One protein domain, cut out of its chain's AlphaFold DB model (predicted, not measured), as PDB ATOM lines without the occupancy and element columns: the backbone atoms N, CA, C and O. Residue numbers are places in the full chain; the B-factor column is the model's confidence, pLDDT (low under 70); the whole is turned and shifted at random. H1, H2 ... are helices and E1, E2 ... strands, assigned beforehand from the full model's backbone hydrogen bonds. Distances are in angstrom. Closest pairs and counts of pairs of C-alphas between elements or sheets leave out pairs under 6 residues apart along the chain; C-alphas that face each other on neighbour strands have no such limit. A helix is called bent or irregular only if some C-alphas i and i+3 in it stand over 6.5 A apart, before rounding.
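Overview. This is residues 69 to 175 of the 183 residues of an uncharacterized protein of Vibrio comitans NBRC 102076 (UniProt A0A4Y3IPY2). Look first for H1, a helix in the middle: the helical hairpin H2 and H3 packs on its first half from one side, and the long helix H4 crosses that half from another. H4 folds back at a kink near residue 148, where residues 146 to 151 stick out, and leads into a two-stranded hairpin, E1 and E2, whose strand E2 lies near H1. The printed part has 107 residues, with four named helices and then two named strands in the order H1, H2, H3, H4, E1, E2; the sheet, E1 - E2, is antiparallel and the class is mostly helix. The whole is compact, with a radius of gyration of the C-alphas of 13.6 A and spans of 38 by 37 by 24 A.

Arrangement. Begin at H1, residues 70 to 85. With residues 74 to 78 alone it touches residues 106 to 110 of H2, residues 100 to 112, at a steep tilt of 65 degrees, opposite ways; the closest C-alphas, Phe 74 and Met 110, are 6.5 A apart. H2 touches H3, residues 117 to 126, at a shallow tilt of 17 degrees, opposite ways, as a helical hairpin; their closest C-alphas, Ala 107 and Ile 120, are 4.8 A apart. H4, residues 130 to 155, is apart from H2 and H3. It touches residues 71 to 76 of H1 with residues 133 to 140 alone, about perpendicular at 83 degrees; the closest C-alphas, Pro 72 and Asn 136, are 5.0 A apart. H4 is irregular, with C-alphas 147 and 150 standing 9.6 A apart and a kink of 137 degrees near residue 148. E1, residues 157 to 161, and E2, residues 168 to 172, form an antiparallel hairpin at 155 degrees; find N 158 and O 171 at 2.8 A, and N 160 and O 169 at 3.0 A, within hydrogen-bond range. The closest C-alphas of H1 and E2, Tyr 79 and Gln 171, are 6.5 A apart. Residues 90 to 91 pair antiparallel with residues 169 to 170 of E2. Every O i to N i+4 pair is within hydrogen-bond range in H1, H2 and H3, and 16 of 22 are in H4.

Along the chain. Find C-alpha 70 at (119.901, 197.672, 145.077); from there H1 runs 22.6 A to C-alpha 85. H2 covers 18.1 A and H3 13.9 A. H4 starts at C-alpha 130, (125.240, 180.263, 140.743), and ends 20.9 A away. E1 measures 13.1 A, and E2 13.6 A to C-alpha 172 at (137.012, 192.348, 139.974).

Size, cuts and confidence. The C-alphas farthest apart, Asn 114 and Ala 163, are 38.5 A from each other. The printed part has no cut. The link from H1 to H2, residues 86 to 99, is long. Mean pLDDT of the printed part is 94.3, and residues 162 to 165 are under 70.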
ATOM      1  N   ALA A  69     120.708 199.449 140.590       95.50
ATOM      2  CA  ALA A  69     119.671 198.829 141.402       95.50
ATOM      3  C   ALA A  69     120.266 198.180 142.667       95.50
ATOM      4  O   ALA A  69     121.387 197.669 142.654       95.50
ATOM      5  N   LYS A  70     119.471 198.138 143.746       95.19
ATOM      6  CA  LYS A  70     119.901 197.672 145.077       95.19
ATOM      7  C   LYS A  70     120.622 196.323 145.045       95.19
ATOM      8  O   LYS A  70     121.731 196.202 145.548       95.19
ATOM      9  N   THR A  71     119.986 195.294 144.484       96.50
ATOM     10  CA  THR A  71     120.534 193.933 144.532       96.50
ATOM     11  C   THR A  71     121.861 193.826 143.768       96.50
ATOM     12  O   THR A  71     122.840 193.455 144.412       96.50
ATOM     13  N   PRO A  72     121.971 194.234 142.486       97.94
ATOM     14  CA  PRO A  72     123.259 194.278 141.789       97.94
ATOM     15  C   PRO A  72     124.351 195.050 142.543       97.94
ATOM     16  O   PRO A  72     125.471 194.552 142.642       97.94
ATOM     17  N   LEU A  73     124.015 196.198 143.148       98.38
ATOM     18  CA  LEU A  73     124.960 197.002 143.930       98.38
ATOM     19  C   LEU A  73     125.566 196.213 145.095       98.38
ATOM     20  O   LEU A  73     126.782 196.210 145.271       98.38
ATOM     21  N   PHE A  74     124.745 195.504 145.874       98.31
ATOM     22  CA  PHE A  74     125.243 194.718 147.007       98.31
ATOM     23  C   PHE A  74     126.081 193.516 146.573       98.31
ATOM     24  O   PHE A  74     127.083 193.206 147.214       98.31
ATOM     25  N   TYR A  75     125.711 192.859 145.470       98.44
ATOM     26  CA  TYR A  75     126.536 191.799 144.891       98.44
ATOM     27  C   TYR A  75     127.894 192.345 144.436       98.44
ATOM     28  O   TYR A  75     128.926 191.736 144.715       98.44
ATOM     29  N   TYR A  76     127.910 193.505 143.779       98.69
ATOM     30  CA  TYR A  76     129.142 194.133 143.311       98.69
ATOM     31  C   TYR A  76     130.043 194.563 144.474       98.69
ATOM     32  O   TYR A  76     131.232 194.242 144.489       98.69
ATOM     33  N   TYR A  77     129.452 195.179 145.500       98.44
ATOM     34  CA  TYR A  77     130.130 195.520 146.747       98.44
ATOM     35  C   TYR A  77     130.744 194.294 147.426       98.44
ATOM     36  O   TYR A  77     131.878 194.350 147.895       98.44
ATOM     37  N   TRP A  78     130.020 193.173 147.483       98.19
ATOM     38  CA  TRP A  78     130.527 191.950 148.105       98.19
ATOM     39  C   TRP A  78     131.779 191.432 147.387       98.19
ATOM     40  O   TRP A  78     132.777 191.131 148.041       98.19
ATOM     41  N   TYR A  79     131.793 191.436 146.050       98.31
ATOM     42  CA  TYR A  79     132.999 191.130 145.272       98.31
ATOM     43  C   TYR A  79     134.142 192.116 145.526       98.31
ATOM     44  O   TYR A  79     135.294 191.699 145.665       98.31
ATOM     45  N   ALA A  80     133.832 193.409 145.618       98.06
ATOM     46  CA  ALA A  80     134.810 194.443 145.928       98.06
ATOM     47  C   ALA A  80     135.441 194.231 147.314       98.06
ATOM     48  O   ALA A  80     136.654 194.356 147.471       98.06
ATOM     49  N   LYS A  81     134.641 193.840 148.316       97.19
ATOM     50  CA  LYS A  81     135.127 193.523 149.664       97.19
ATOM     51  C   LYS A  81     136.048 192.314 149.687       97.19
ATOM     52  O   LYS A  81     137.119 192.406 150.277       97.19
ATOM     53  N   ARG A  82     135.683 191.236 148.989       96.62
ATOM     54  CA  ARG A  82     136.554 190.061 148.819       96.62
ATOM     55  C   ARG A  82     137.904 190.450 148.211       96.62
ATOM     56  O   ARG A  82     138.946 190.097 148.750       96.62
ATOM     57  N   LYS A  83     137.892 191.261 147.145       96.50
ATOM     58  CA  LYS A  83     139.117 191.769 146.505       96.50
ATOM     59  C   LYS A  83     139.973 192.596 147.469       96.50
ATOM     60  O   LYS A  83     141.186 192.429 147.488       96.50
ATOM     61  N   GLN A  84     139.355 193.461 148.277       94.75
ATOM     62  CA  GLN A  84     140.063 194.262 149.283       94.75
ATOM     63  C   GLN A  84     140.694 193.391 150.380       94.75
ATOM     64  O   GLN A  84     141.786 193.698 150.847       94.75
ATOM     65  N   MET A  85     140.027 192.304 150.770       94.88
ATOM     66  CA  MET A  85     140.526 191.345 151.764       94.88
ATOM     67  C   MET A  85     141.626 190.421 151.221       94.88
ATOM     68  O   MET A  85     142.228 189.688 151.998       94.88
ATOM     69  N   GLY A  86     141.911 190.464 149.914       94.25
ATOM     70  CA  GLY A  86     142.878 189.570 149.280       94.25
ATOM     71  C   GLY A  86     142.350 188.148 149.076       94.25
ATOM     72  O   GLY A  86     143.144 187.227 148.916       94.25
ATOM     73  N   ASP A  87     141.028 187.960 149.085       93.50
ATOM     74  CA  ASP A  87     140.426 186.657 148.822       93.50
ATOM     75  C   ASP A  87     140.696 186.199 147.382       93.50
ATOM     76  O   ASP A  87     140.635 186.980 146.428       93.50
ATOM     77  N   GLU A  88     140.859 184.887 147.220       93.19
ATOM     78  CA  GLU A  88     140.905 184.246 145.908       93.19
ATOM     79  C   GLU A  88     139.616 184.486 145.093       93.19
ATOM     80  O   GLU A  88     138.519 184.629 145.670       93.19
ATOM     81  N   PRO A  89     139.706 184.462 143.744       94.56
ATOM     82  CA  PRO A  89     138.548 184.554 142.865       94.56
ATOM     83  C   PRO A  89     137.450 183.570 143.268       94.56
ATOM     84  O   PRO A  89     137.668 182.363 143.390       94.56
ATOM     85  N   TYR A  90     136.238 184.090 143.454       95.38
ATOM     86  CA  TYR A  90     135.132 183.305 143.976       95.38
ATOM     87  C   TYR A  90     134.644 182.302 142.931       95.38
ATOM     88  O   TYR A  90     134.255 182.680 141.821       95.38
ATOM     89  N   ILE A  91     134.642 181.025 143.300       93.75
ATOM     90  CA  ILE A  91     134.175 179.928 142.451       93.75
ATOM     91  C   ILE A  91     132.657 179.845 142.553       93.75
ATOM     92  O   ILE A  91     132.115 179.752 143.652       93.75
ATOM     93  N   ASN A  92     131.959 179.824 141.416       92.25
ATOM     94  CA  ASN A  92     130.513 179.615 141.441       92.25
ATOM     95  C   ASN A  92     130.162 178.295 142.177       92.25
ATOM     96  O   ASN A  92     130.770 177.248 141.902       92.25
ATOM     97  N   PRO A  93     129.155 178.305 143.072       91.69
ATOM     98  CA  PRO A  93     128.671 177.088 143.710       91.69
ATOM     99  C   PRO A  93     128.084 176.134 142.667       91.69
ATOM    100  O   PRO A  93     127.671 176.545 141.577       91.69
ATOM    101  N   SER A  94     128.036 174.838 142.980       88.69
ATOM    102  CA  SER A  94     127.403 173.885 142.066       88.69
ATOM    103  C   SER A  94     125.887 174.106 142.045       88.69
ATOM    104  O   SER A  94     125.299 174.597 143.009       88.69
ATOM    105  N   LYS A  95     125.219 173.709 140.954       83.75
ATOM    106  CA  LYS A  95     123.754 173.854 140.836       83.75
ATOM    107  C   LYS A  95     122.995 173.169 141.979       83.75
ATOM    108  O   LYS A  95     121.946 173.656 142.380       83.75
ATOM    109  N   MET A  96     123.538 172.063 142.490       87.88
ATOM    110  CA  MET A  96     122.921 171.243 143.535       87.88
ATOM    111  C   MET A  96     123.335 171.646 144.953       87.88
ATOM    112  O   MET A  96     122.722 171.190 145.912       87.88
ATOM    113  N   ARG A  97     124.386 172.461 145.105       91.44
ATOM    114  CA  ARG A  97     124.924 172.864 146.410       91.44
ATOM    115  C   ARG A  97     125.172 174.372 146.425       91.44
ATOM    116  O   ARG A  97     126.287 174.795 146.114       91.44
ATOM    117  N   PRO A  98     124.139 175.175 146.738       94.00
ATOM    118  CA  PRO A  98     124.304 176.595 147.024       94.00
ATOM    119  C   PRO A  98     125.291 176.828 148.173       94.00
ATOM    120  O   PRO A  98     125.413 175.996 149.071       94.00
ATOM    121  N   ASP A  99     125.965 177.975 148.161       96.75
ATOM    122  CA  ASP A  99     126.908 178.358 149.213       96.75
ATOM    123  C   ASP A  99     126.175 179.113 150.327       96.75
ATOM    124  O   ASP A  99     125.782 180.274 150.175       96.75
ATOM    125  N   THR A 100     125.950 178.438 151.449       96.69
ATOM    126  CA  THR A 100     125.237 179.002 152.600       96.69
ATOM    127  C   THR A 100     126.062 180.044 153.350       96.69
ATOM    128  O   THR A 100     125.485 180.996 153.872       96.69
ATOM    129  N   ILE A 101     127.392 179.923 153.357       96.44
ATOM    130  CA  ILE A 101     128.286 180.855 154.054       96.44
ATOM    131  C   ILE A 101     128.318 182.183 153.300       96.44
ATOM    132  O   ILE A 101     128.019 183.230 153.873       96.44
ATOM    133  N   ALA A 102     128.606 182.147 151.996       96.88
ATOM    134  CA  ALA A 102     128.573 183.346 151.161       96.88
ATOM    135  C   ALA A 102     127.159 183.952 151.091       96.88
ATOM    136  O   ALA A 102     127.003 185.173 151.057       96.88
ATOM    137  N   GLY A 103     126.122 183.105 151.115       97.62
ATOM    138  CA  GLY A 103     124.728 183.539 151.205       97.62
ATOM    139  C   GLY A 103     124.449 184.356 152.465       97.62
ATOM    140  O   GLY A 103     123.914 185.459 152.361       97.62
ATOM    141  N   ALA A 104     124.864 183.860 153.633       97.69
ATOM    142  CA  ALA A 104     124.718 184.566 154.904       97.69
ATOM    143  C   ALA A 104     125.490 185.896 154.918       97.69
ATOM    144  O   ALA A 104     124.911 186.928 155.246       97.69
ATOM    145  N   GLN A 105     126.745 185.907 154.453       97.31
ATOM    146  CA  GLN A 105     127.546 187.136 154.347       97.31
ATOM    147  C   GLN A 105     126.846 188.215 153.512       97.31
ATOM    148  O   GLN A 105     126.779 189.381 153.906       97.31
ATOM    149  N   LEU A 106     126.311 187.836 152.348       97.75
ATOM    150  CA  LEU A 106     125.618 188.773 151.473       97.75
ATOM    151  C   LEU A 106     124.277 189.228 152.065       97.75
ATOM    152  O   LEU A 106     123.922 190.400 151.941       97.75
ATOM    153  N   ALA A 107     123.553 188.327 152.731       97.88
ATOM    154  CA  ALA A 107     122.322 188.657 153.437       97.88
ATOM    155  C   ALA A 107     122.568 189.687 154.550       97.88
ATOM    156  O   ALA A 107     121.780 190.621 154.686       97.88
ATOM    157  N   ASP A 108     123.671 189.570 155.289       97.75
ATOM    158  CA  ASP A 108     124.037 190.512 156.349       97.75
ATOM    159  C   ASP A 108     124.395 191.895 155.795       97.75
ATOM    160  O   ASP A 108     123.955 192.911 156.339       97.75
ATOM    161  N   ILE A 109     125.126 191.954 154.674       96.75
ATOM    162  CA  ILE A 109     125.392 193.212 153.955       96.75
ATOM    163  C   ILE A 109     124.068 193.862 153.547       96.75
ATOM    164  O   ILE A 109     123.830 195.032 153.844       96.75
ATOM    165  N   MET A 110     123.191 193.106 152.885       97.19
ATOM    166  CA  MET A 110     121.904 193.624 152.426       97.19
ATOM    167  C   MET A 110     121.031 194.082 153.591       97.19
ATOM    168  O   MET A 110     120.439 195.152 153.511       97.19
ATOM    169  N   HIS A 111     120.974 193.320 154.680       96.94
ATOM    170  CA  HIS A 111     120.208 193.689 155.865       96.94
ATOM    171  C   HIS A 111     120.728 194.991 156.487       96.94
ATOM    172  O   HIS A 111     119.949 195.901 156.750       96.94
ATOM    173  N   ARG A 112     122.051 195.130 156.651       96.00
ATOM    174  CA  ARG A 112     122.671 196.339 157.223       96.00
ATOM    175  C   ARG A 112     122.365 197.608 156.422       96.00
ATOM    176  O   ARG A 112     122.269 198.681 157.011       96.00
ATOM    177  N   TYR A 113     122.229 197.496 155.104       95.56
ATOM    178  CA  TYR A 113     122.057 198.642 154.206       95.56
ATOM    179  C   TYR A 113     120.676 198.692 153.530       95.56
ATOM    180  O   TYR A 113     120.523 199.289 152.461       95.56
ATOM    181  N   ASN A 114     119.650 198.110 154.162       93.69
ATOM    182  CA  ASN A 114     118.248 198.179 153.722       93.69
ATOM    183  C   ASN A 114     118.025 197.676 152.278       93.69
ATOM    184  O   ASN A 114     117.420 198.346 151.419       93.69
ATOM    185  N   GLY A 115     118.560 196.484 152.011       93.25
ATOM    186  CA  GLY A 115     118.294 195.679 150.826       93.25
ATOM    187  C   GLY A 115     116.859 195.161 150.770       93.25
ATOM    188  O   GLY A 115     115.973 195.652 151.459       93.25
ATOM    189  N   THR A 116     116.601 194.212 149.876       94.25
ATOM    190  CA  THR A 116     115.246 193.680 149.677       94.25
ATOM    191  C   THR A 116     115.019 192.486 150.597       94.25
ATOM    192  O   THR A 116     115.709 191.478 150.431       94.25
ATOM    193  N   ASP A 117     114.028 192.560 151.487       93.75
ATOM    194  CA  ASP A 117     113.727 191.515 152.484       93.75
ATOM    195  C   ASP A 117     113.578 190.131 151.852       93.75
ATOM    196  O   ASP A 117     114.250 189.186 152.253       93.75
ATOM    197  N   ARG A 118     112.824 190.038 150.749       95.38
ATOM    198  CA  ARG A 118     112.678 188.791 149.986       95.38
ATOM    199  C   ARG A 118     114.022 188.200 149.542       95.38
ATOM    200  O   ARG A 118     114.208 186.988 149.582       95.38
ATOM    201  N   THR A 119     114.958 189.033 149.084       94.81
ATOM    202  CA  THR A 119     116.286 188.566 148.650       94.81
ATOM    203  C   THR A 119     117.125 188.121 149.845       94.81
ATOM    204  O   THR A 119     117.826 187.115 149.754       94.81
ATOM    205  N   ILE A 120     117.040 188.842 150.966       97.00
ATOM    206  CA  ILE A 120     117.723 188.499 152.220       97.00
ATOM    207  C   ILE A 120     117.233 187.138 152.730       97.00
ATOM    208  O   ILE A 120     118.047 186.273 153.049       97.00
ATOM    209  N   GLU A 121     115.919 186.921 152.765       96.62
ATOM    210  CA  GLU A 121     115.307 185.657 153.184       96.62
ATOM    211  C   GLU A 121     115.701 184.497 152.267       96.62
ATOM    212  O   GLU A 121     116.091 183.436 152.755       96.62
ATOM    213  N   GLU A 122     115.679 184.700 150.946       96.31
ATOM    214  CA  GLU A 122     116.134 183.695 149.978       96.31
ATOM    215  C   GLU A 122     117.599 183.300 150.206       96.31
ATOM    216  O   GLU A 122     117.923 182.111 150.199       96.31
ATOM    217  N   LEU A 123     118.484 184.275 150.443       97.44
ATOM    218  CA  LEU A 123     119.899 184.022 150.722       97.44
ATOM    219  C   LEU A 123     120.096 183.261 152.037       97.44
ATOM    220  O   LEU A 123     120.880 182.314 152.071       97.44
ATOM    221  N   LYS A 124     119.360 183.623 153.096       95.94
ATOM    222  CA  LYS A 124     119.421 182.935 154.397       95.94
ATOM    223  C   LYS A 124     118.886 181.507 154.320       95.94
ATOM    224  O   LYS A 124     119.481 180.597 154.887       95.94
ATOM    225  N   LYS A 125     117.774 181.300 153.613       96.12
ATOM    226  CA  LYS A 125     117.086 180.005 153.539       96.12
ATOM    227  C   LYS A 125     117.759 179.029 152.579       96.12
ATOM    228  O   LYS A 125     117.797 177.831 152.842       96.12
ATOM    229  N   HIS A 126     118.240 179.524 151.441       96.06
ATOM    230  CA  HIS A 126     118.684 178.678 150.335       96.06
ATOM    231  C   HIS A 126     120.149 178.862 149.953       96.06
ATOM    232  O   HIS A 126     120.617 178.144 149.070       96.06
ATOM    233  N   GLY A 127     120.867 179.790 150.582       96.62
ATOM    234  CA  GLY A 127     122.247 180.108 150.242       96.62
ATOM    235  C   GLY A 127     122.395 180.830 148.901       96.62
ATOM    236  O   GLY A 127     121.442 181.095 148.160       96.62
ATOM    237  N   LEU A 128     123.642 181.147 148.575       97.06
ATOM    238  CA  LEU A 128     124.024 181.801 147.337       97.06
ATOM    239  C   LEU A 128     124.045 180.790 146.183       97.06
ATOM    240  O   LEU A 128     124.744 179.780 146.226       97.06
ATOM    241  N   LYS A 129     123.271 181.064 145.131       95.94
ATOM    242  CA  LYS A 129     123.125 180.194 143.952       95.94
ATOM    243  C   LYS A 129     123.925 180.749 142.772       95.94
ATOM    244  O   LYS A 129     123.927 181.958 142.545       95.94
ATOM    245  N   ALA A 130     124.504 179.867 141.951       93.81
ATOM    246  CA  ALA A 130     125.240 180.263 140.743       93.81
ATOM    247  C   ALA A 130     124.390 181.115 139.787       93.81
ATOM    248  O   ALA A 130     124.838 182.159 139.332       93.81
ATOM    249  N   LYS A 131     123.119 180.740 139.580       94.12
ATOM    250  CA  LYS A 131     122.186 181.502 138.733       94.12
ATOM    251  C   LYS A 131     121.994 182.944 139.221       94.12
ATOM    252  O   LYS A 131     121.954 183.860 138.407       94.12
ATOM    253  N   SER A 132     121.878 183.152 140.534       95.00
ATOM    254  CA  SER A 132     121.720 184.493 141.112       95.00
ATOM    255  C   SER A 132     122.990 185.324 140.947       95.00
ATOM    256  O   SER A 132     122.916 186.517 140.669       95.00
ATOM    257  N   LEU A 133     124.154 184.692 141.088       96.56
ATOM    258  CA  LEU A 133     125.444 185.323 140.845       96.56
ATOM    259  C   LEU A 133     125.614 185.745 139.379       96.56
ATOM    260  O   LEU A 133     125.965 186.893 139.121       96.56
ATOM    261  N   ASP A 134     125.313 184.855 138.431       95.62
ATOM    262  CA  ASP A 134     125.377 185.149 136.994       95.62
ATOM    263  C   ASP A 134     124.446 186.310 136.626       95.62
ATOM    264  O   ASP A 134     124.876 187.266 135.983       95.62
ATOM    265  N   LEU A 135     123.197 186.270 137.103       96.94
ATOM    266  CA  LEU A 135     122.211 187.322 136.854       96.94
ATOM    267  C   LEU A 135     122.696 188.689 137.351       96.94
ATOM    268  O   LEU A 135     122.642 189.667 136.609       96.94
ATOM    269  N   ASN A 136     123.184 188.770 138.592       97.94
ATOM    270  CA  ASN A 136     123.609 190.048 139.161       97.94
ATOM    271  C   ASN A 136     124.914 190.559 138.538       97.94
ATOM    272  O   ASN A 136     125.022 191.757 138.299       97.94
ATOM    273  N   ARG A 137     125.874 189.685 138.204       97.81
ATOM    274  CA  ARG A 137     127.089 190.094 137.475       97.81
ATOM    275  C   ARG A 137     126.767 190.627 136.084       97.81
ATOM    276  O   ARG A 137     127.309 191.658 135.702       97.81
ATOM    277  N   ASN A 138     125.875 189.955 135.355       98.06
ATOM    278  CA  ASN A 138     125.425 190.434 134.051       98.06
ATOM    279  C   ASN A 138     124.725 191.783 134.186       98.06
ATOM    280  O   ASN A 138     125.034 192.689 133.423       98.06
ATOM    281  N   LYS A 139     123.887 191.965 135.215       98.50
ATOM    282  CA  LYS A 139     123.219 193.249 135.431       98.50
ATOM    283  C   LYS A 139     124.190 194.385 135.756       98.50
ATOM    284  O   LYS A 139     124.010 195.492 135.266       98.50
ATOM    285  N   VAL A 140     125.226 194.114 136.553       98.56
ATOM    286  CA  VAL A 140     126.320 195.069 136.807       98.56
ATOM    287  C   VAL A 140     127.046 195.406 135.506       98.56
ATOM    288  O   VAL A 140     127.264 196.578 135.225       98.56
ATOM    289  N   LYS A 141     127.390 194.394 134.699       98.50
ATOM    290  CA  LYS A 141     128.057 194.588 133.407       98.50
ATOM    291  C   LYS A 141     127.225 195.450 132.458       98.50
ATOM    292  O   LYS A 141     127.777 196.383 131.896       98.50
ATOM    293  N   GLU A 142     125.942 195.135 132.289       98.50
ATOM    294  CA  GLU A 142     125.007 195.910 131.461       98.50
ATOM    295  C   GLU A 142     125.003 197.377 131.888       98.50
ATOM    296  O   GLU A 142     125.343 198.235 131.090       98.50
ATOM    297  N   ILE A 143     124.744 197.650 133.172       98.56
ATOM    298  CA  ILE A 143     124.681 199.022 133.695       98.56
ATOM    299  C   ILE A 143     126.004 199.768 133.480       98.56
ATOM    300  O   ILE A 143     125.995 200.927 133.085       98.56
ATOM    301  N   LEU A 144     127.148 199.128 133.737       98.62
ATOM    302  CA  LEU A 144     128.443 199.782 133.548       98.62
ATOM    303  C   LEU A 144     128.722 200.078 132.071       98.62
ATOM    304  O   LEU A 144     129.236 201.148 131.772       98.62
ATOM    305  N   ILE A 145     128.383 199.166 131.158       98.25
ATOM    306  CA  ILE A 145     128.545 199.386 129.714       98.25
ATOM    307  C   ILE A 145     127.596 200.479 129.222       98.25
ATOM    308  O   ILE A 145     128.020 201.340 128.460       98.25
ATOM    309  N   ASP A 146     126.346 200.479 129.680       98.06
ATOM    310  CA  ASP A 146     125.359 201.488 129.293       98.06
ATOM    311  C   ASP A 146     125.795 202.895 129.739       98.06
ATOM    312  O   ASP A 146     125.621 203.865 129.005       98.06
ATOM    313  N   GLU A 147     126.402 203.011 130.925       97.94
ATOM    314  CA  GLU A 147     126.799 204.298 131.510       97.94
ATOM    315  C   GLU A 147     128.195 204.780 131.086       97.94
ATOM    316  O   GLU A 147     128.447 205.984 131.103       97.94
ATOM    317  N   LEU A 148     129.120 203.871 130.754       97.94
ATOM    318  CA  LEU A 148     130.538 204.192 130.522       97.94
ATOM    319  C   LEU A 148     131.058 203.767 129.138       97.94
ATOM    320  O   LEU A 148     132.177 204.126 128.768       97.94
ATOM    321  N   GLY A 149     130.298 202.977 128.379       97.25
ATOM    322  CA  GLY A 149     130.753 202.377 127.125       97.25
ATOM    323  C   GLY A 149     131.993 201.498 127.318       97.25
ATOM    324  O   GLY A 149     132.087 200.716 128.265       97.25
ATOM    325  N   GLU A 150     132.980 201.652 126.433       95.25
ATOM    326  CA  GLU A 150     134.245 200.899 126.476       95.25
ATOM    327  C   GLU A 150     135.061 201.152 127.759       95.25
ATOM    328  O   GLU A 150     135.790 200.270 128.220       95.25
ATOM    329  N   LEU A 151     134.888 202.314 128.404       97.56
ATOM    330  CA  LEU A 151     135.581 202.657 129.655       97.56
ATOM    331  C   LEU A 151     135.166 201.750 130.825       97.56
ATOM    332  O   LEU A 151     135.893 201.629 131.811       97.56
ATOM    333  N   ALA A 152     134.030 201.054 130.709       98.00
ATOM    334  CA  ALA A 152     133.558 200.094 131.701       98.00
ATOM    335  C   ALA A 152     134.536 198.933 131.931       98.00
ATOM    336  O   ALA A 152     134.531 198.330 133.006       98.00
ATOM    337  N   GLN A 153     135.361 198.590 130.936       97.06
ATOM    338  CA  GLN A 153     136.088 197.321 130.878       97.06
ATOM    339  C   GLN A 153     137.010 197.066 132.084       97.06
ATOM    340  O   GLN A 153     137.132 195.914 132.513       97.06
ATOM    341  N   ALA A 154     137.614 198.116 132.650       96.19
ATOM    342  CA  ALA A 154     138.468 198.037 133.840       96.19
ATOM    343  C   ALA A 154     137.683 197.720 135.131       96.19
ATOM    344  O   ALA A 154     138.223 197.136 136.072       96.19
ATOM    345  N   TYR A 155     136.391 198.045 135.157       98.19
ATOM    346  CA  TYR A 155     135.506 197.913 136.316       98.19
ATOM    347  C   TYR A 155     134.697 196.608 136.298       98.19
ATOM    348  O   TYR A 155     134.013 196.275 137.268       98.19
ATOM    349  N   LEU A 156     134.783 195.836 135.212       98.00
ATOM    350  CA  LEU A 156     134.080 194.566 135.074       98.00
ATOM    351  C   LEU A 156     134.739 193.424 135.865       98.00
ATOM    352  O   LEU A 156     135.843 193.520 136.407       98.00
ATOM    353  N   PHE A 157     134.036 192.294 135.893       97.56
ATOM    354  CA  PHE A 157     134.558 191.041 136.419       97.56
ATOM    355  C   PHE A 157     135.557 190.412 135.443       97.56
ATOM    356  O   PHE A 157     135.332 190.394 134.230       97.56
ATOM    357  N   ASP A 158     136.632 189.850 135.985       94.12
ATOM    358  CA  ASP A 158     137.440 188.849 135.305       94.12
ATOM    359  C   ASP A 158     136.820 187.467 135.528       94.12
ATOM    360  O   ASP A 158     136.209 187.212 136.573       94.12
ATOM    361  N   SER A 159     136.964 186.580 134.546       91.19
ATOM    362  CA  SER A 159     136.443 185.220 134.624       91.19
ATOM    363  C   SER A 159     137.493 184.221 134.179       91.19
ATOM    364  O   SER A 159     137.959 184.272 133.043       91.19
ATOM    365  N   GLN A 160     137.798 183.265 135.047       85.12
ATOM    366  CA  GLN A 160     138.727 182.182 134.747       85.12
ATOM    367  C   GLN A 160     137.998 180.850 134.854       85.12
ATOM    368  O   GLN A 160     137.230 180.624 135.790       85.12
ATOM    369  N   ARG A 161     138.217 179.958 133.889       79.06
ATOM    370  CA  ARG A 161     137.690 178.594 133.960       79.06
ATOM    371  C   ARG A 161     138.637 177.743 134.787       79.06
ATOM    372  O   ARG A 161     139.816 177.639 134.467       79.06
ATOM    373  N   ASP A 162     138.107 177.114 135.824       69.12
ATOM    374  CA  ASP A 162     138.848 176.119 136.577       69.12
ATOM    375  C   ASP A 162     138.987 174.841 135.743       69.12
ATOM    376  O   ASP A 162     137.987 174.206 135.396       69.12
ATOM    377  N   ALA A 163     140.226 174.469 135.420       66.19
ATOM    378  CA  ALA A 163     140.532 173.273 134.643       66.19
ATOM    379  C   ALA A 163     140.165 171.966 135.372       66.19
ATOM    380  O   ALA A 163     139.997 170.945 134.713       66.19
ATOM    381  N   ARG A 164     140.031 171.981 136.709       66.38
ATOM    382  CA  ARG A 164     139.751 170.775 137.506       66.38
ATOM    383  C   ARG A 164     138.264 170.437 137.563       66.38
ATOM    384  O   ARG A 164     137.907 169.277 137.426       66.38
ATOM    385  N   ASP A 165     137.408 171.451 137.703       67.88
ATOM    386  CA  ASP A 165     135.971 171.251 137.953       67.88
ATOM    387  C   ASP A 165     135.051 171.856 136.880       67.88
ATOM    388  O   ASP A 165     133.830 171.861 137.042       67.88
ATOM    389  N   ALA A 166     135.610 172.428 135.805       76.56
ATOM    390  CA  ALA A 166     134.882 173.152 134.753       76.56
ATOM    391  C   ALA A 166     133.993 174.311 135.264       76.56
ATOM    392  O   ALA A 166     133.117 174.806 134.547       76.56
ATOM    393  N   ARG A 167     134.221 174.770 136.502       80.25
ATOM    394  CA  ARG A 167     133.497 175.878 137.136       80.25
ATOM    395  C   ARG A 167     134.238 177.188 136.915       80.25
ATOM    396  O   ARG A 167     135.460 177.250 136.995       80.25
ATOM    397  N   SER A 168     133.490 178.251 136.655       86.94
ATOM    398  CA  SER A 168     134.064 179.584 136.489       86.94
ATOM    399  C   SER A 168     134.332 180.241 137.843       86.94
ATOM    400  O   SER A 168     133.500 180.170 138.757       86.94
ATOM    401  N   ARG A 169     135.484 180.901 137.946       92.19
ATOM    402  CA  ARG A 169     135.894 181.746 139.066       92.19
ATOM    403  C   ARG A 169     135.825 183.207 138.647       92.19
ATOM    404  O   ARG A 169     136.178 183.524 137.513       92.19
ATOM    405  N   TYR A 170     135.384 184.077 139.551       96.12
ATOM    406  CA  TYR A 170     135.176 185.495 139.265       96.12
ATOM    407  C   TYR A 170     135.798 186.396 140.327       96.12
ATOM    408  O   TYR A 170     135.701 186.127 141.524       96.12
ATOM    409  N   GLN A 171     136.371 187.508 139.882       96.50
ATOM    410  CA  GLN A 171     136.852 188.603 140.728       96.50
ATOM    411  C   GLN A 171     136.718 189.931 139.982       96.50
ATOM    412  O   GLN A 171     136.490 189.930 138.776       96.50
ATOM    413  N   LEU A 172     136.885 191.063 140.666       97.56
ATOM    414  CA  LEU A 172     137.012 192.348 139.974       97.56
ATOM    415  C   LEU A 172     138.370 192.446 139.269       97.56
ATOM    416  O   LEU A 172     139.389 192.021 139.832       97.56
ATOM    417  N   LYS A 173     138.363 193.004 138.051       97.00
ATOM    418  CA  LYS A 173     139.582 193.335 137.295       97.00
ATOM    419  C   LYS A 173     140.375 194.443 137.972       97.00
ATOM    420  O   LYS A 173     141.593 194.344 138.067       97.00
ATOM    421  N   LEU A 174     139.667 195.458 138.461       96.69
ATOM    422  CA  LEU A 174     140.257 196.600 139.140       96.69
ATOM    423  C   LEU A 174     141.119 196.162 140.340       96.69
ATOM    424  O   LEU A 174     140.763 195.241 141.087       96.69
ATOM    425  N   ALA A 175     142.257 196.833 140.521       95.94
ATOM    426  CA  ALA A 175     143.146 196.607 141.655       95.94
ATOM    427  C   ALA A 175     142.452 196.966 142.977       95.94
ATOM    428  O   ALA A 175     141.646 197.893 143.040       95.94
TER     429      ALA A 175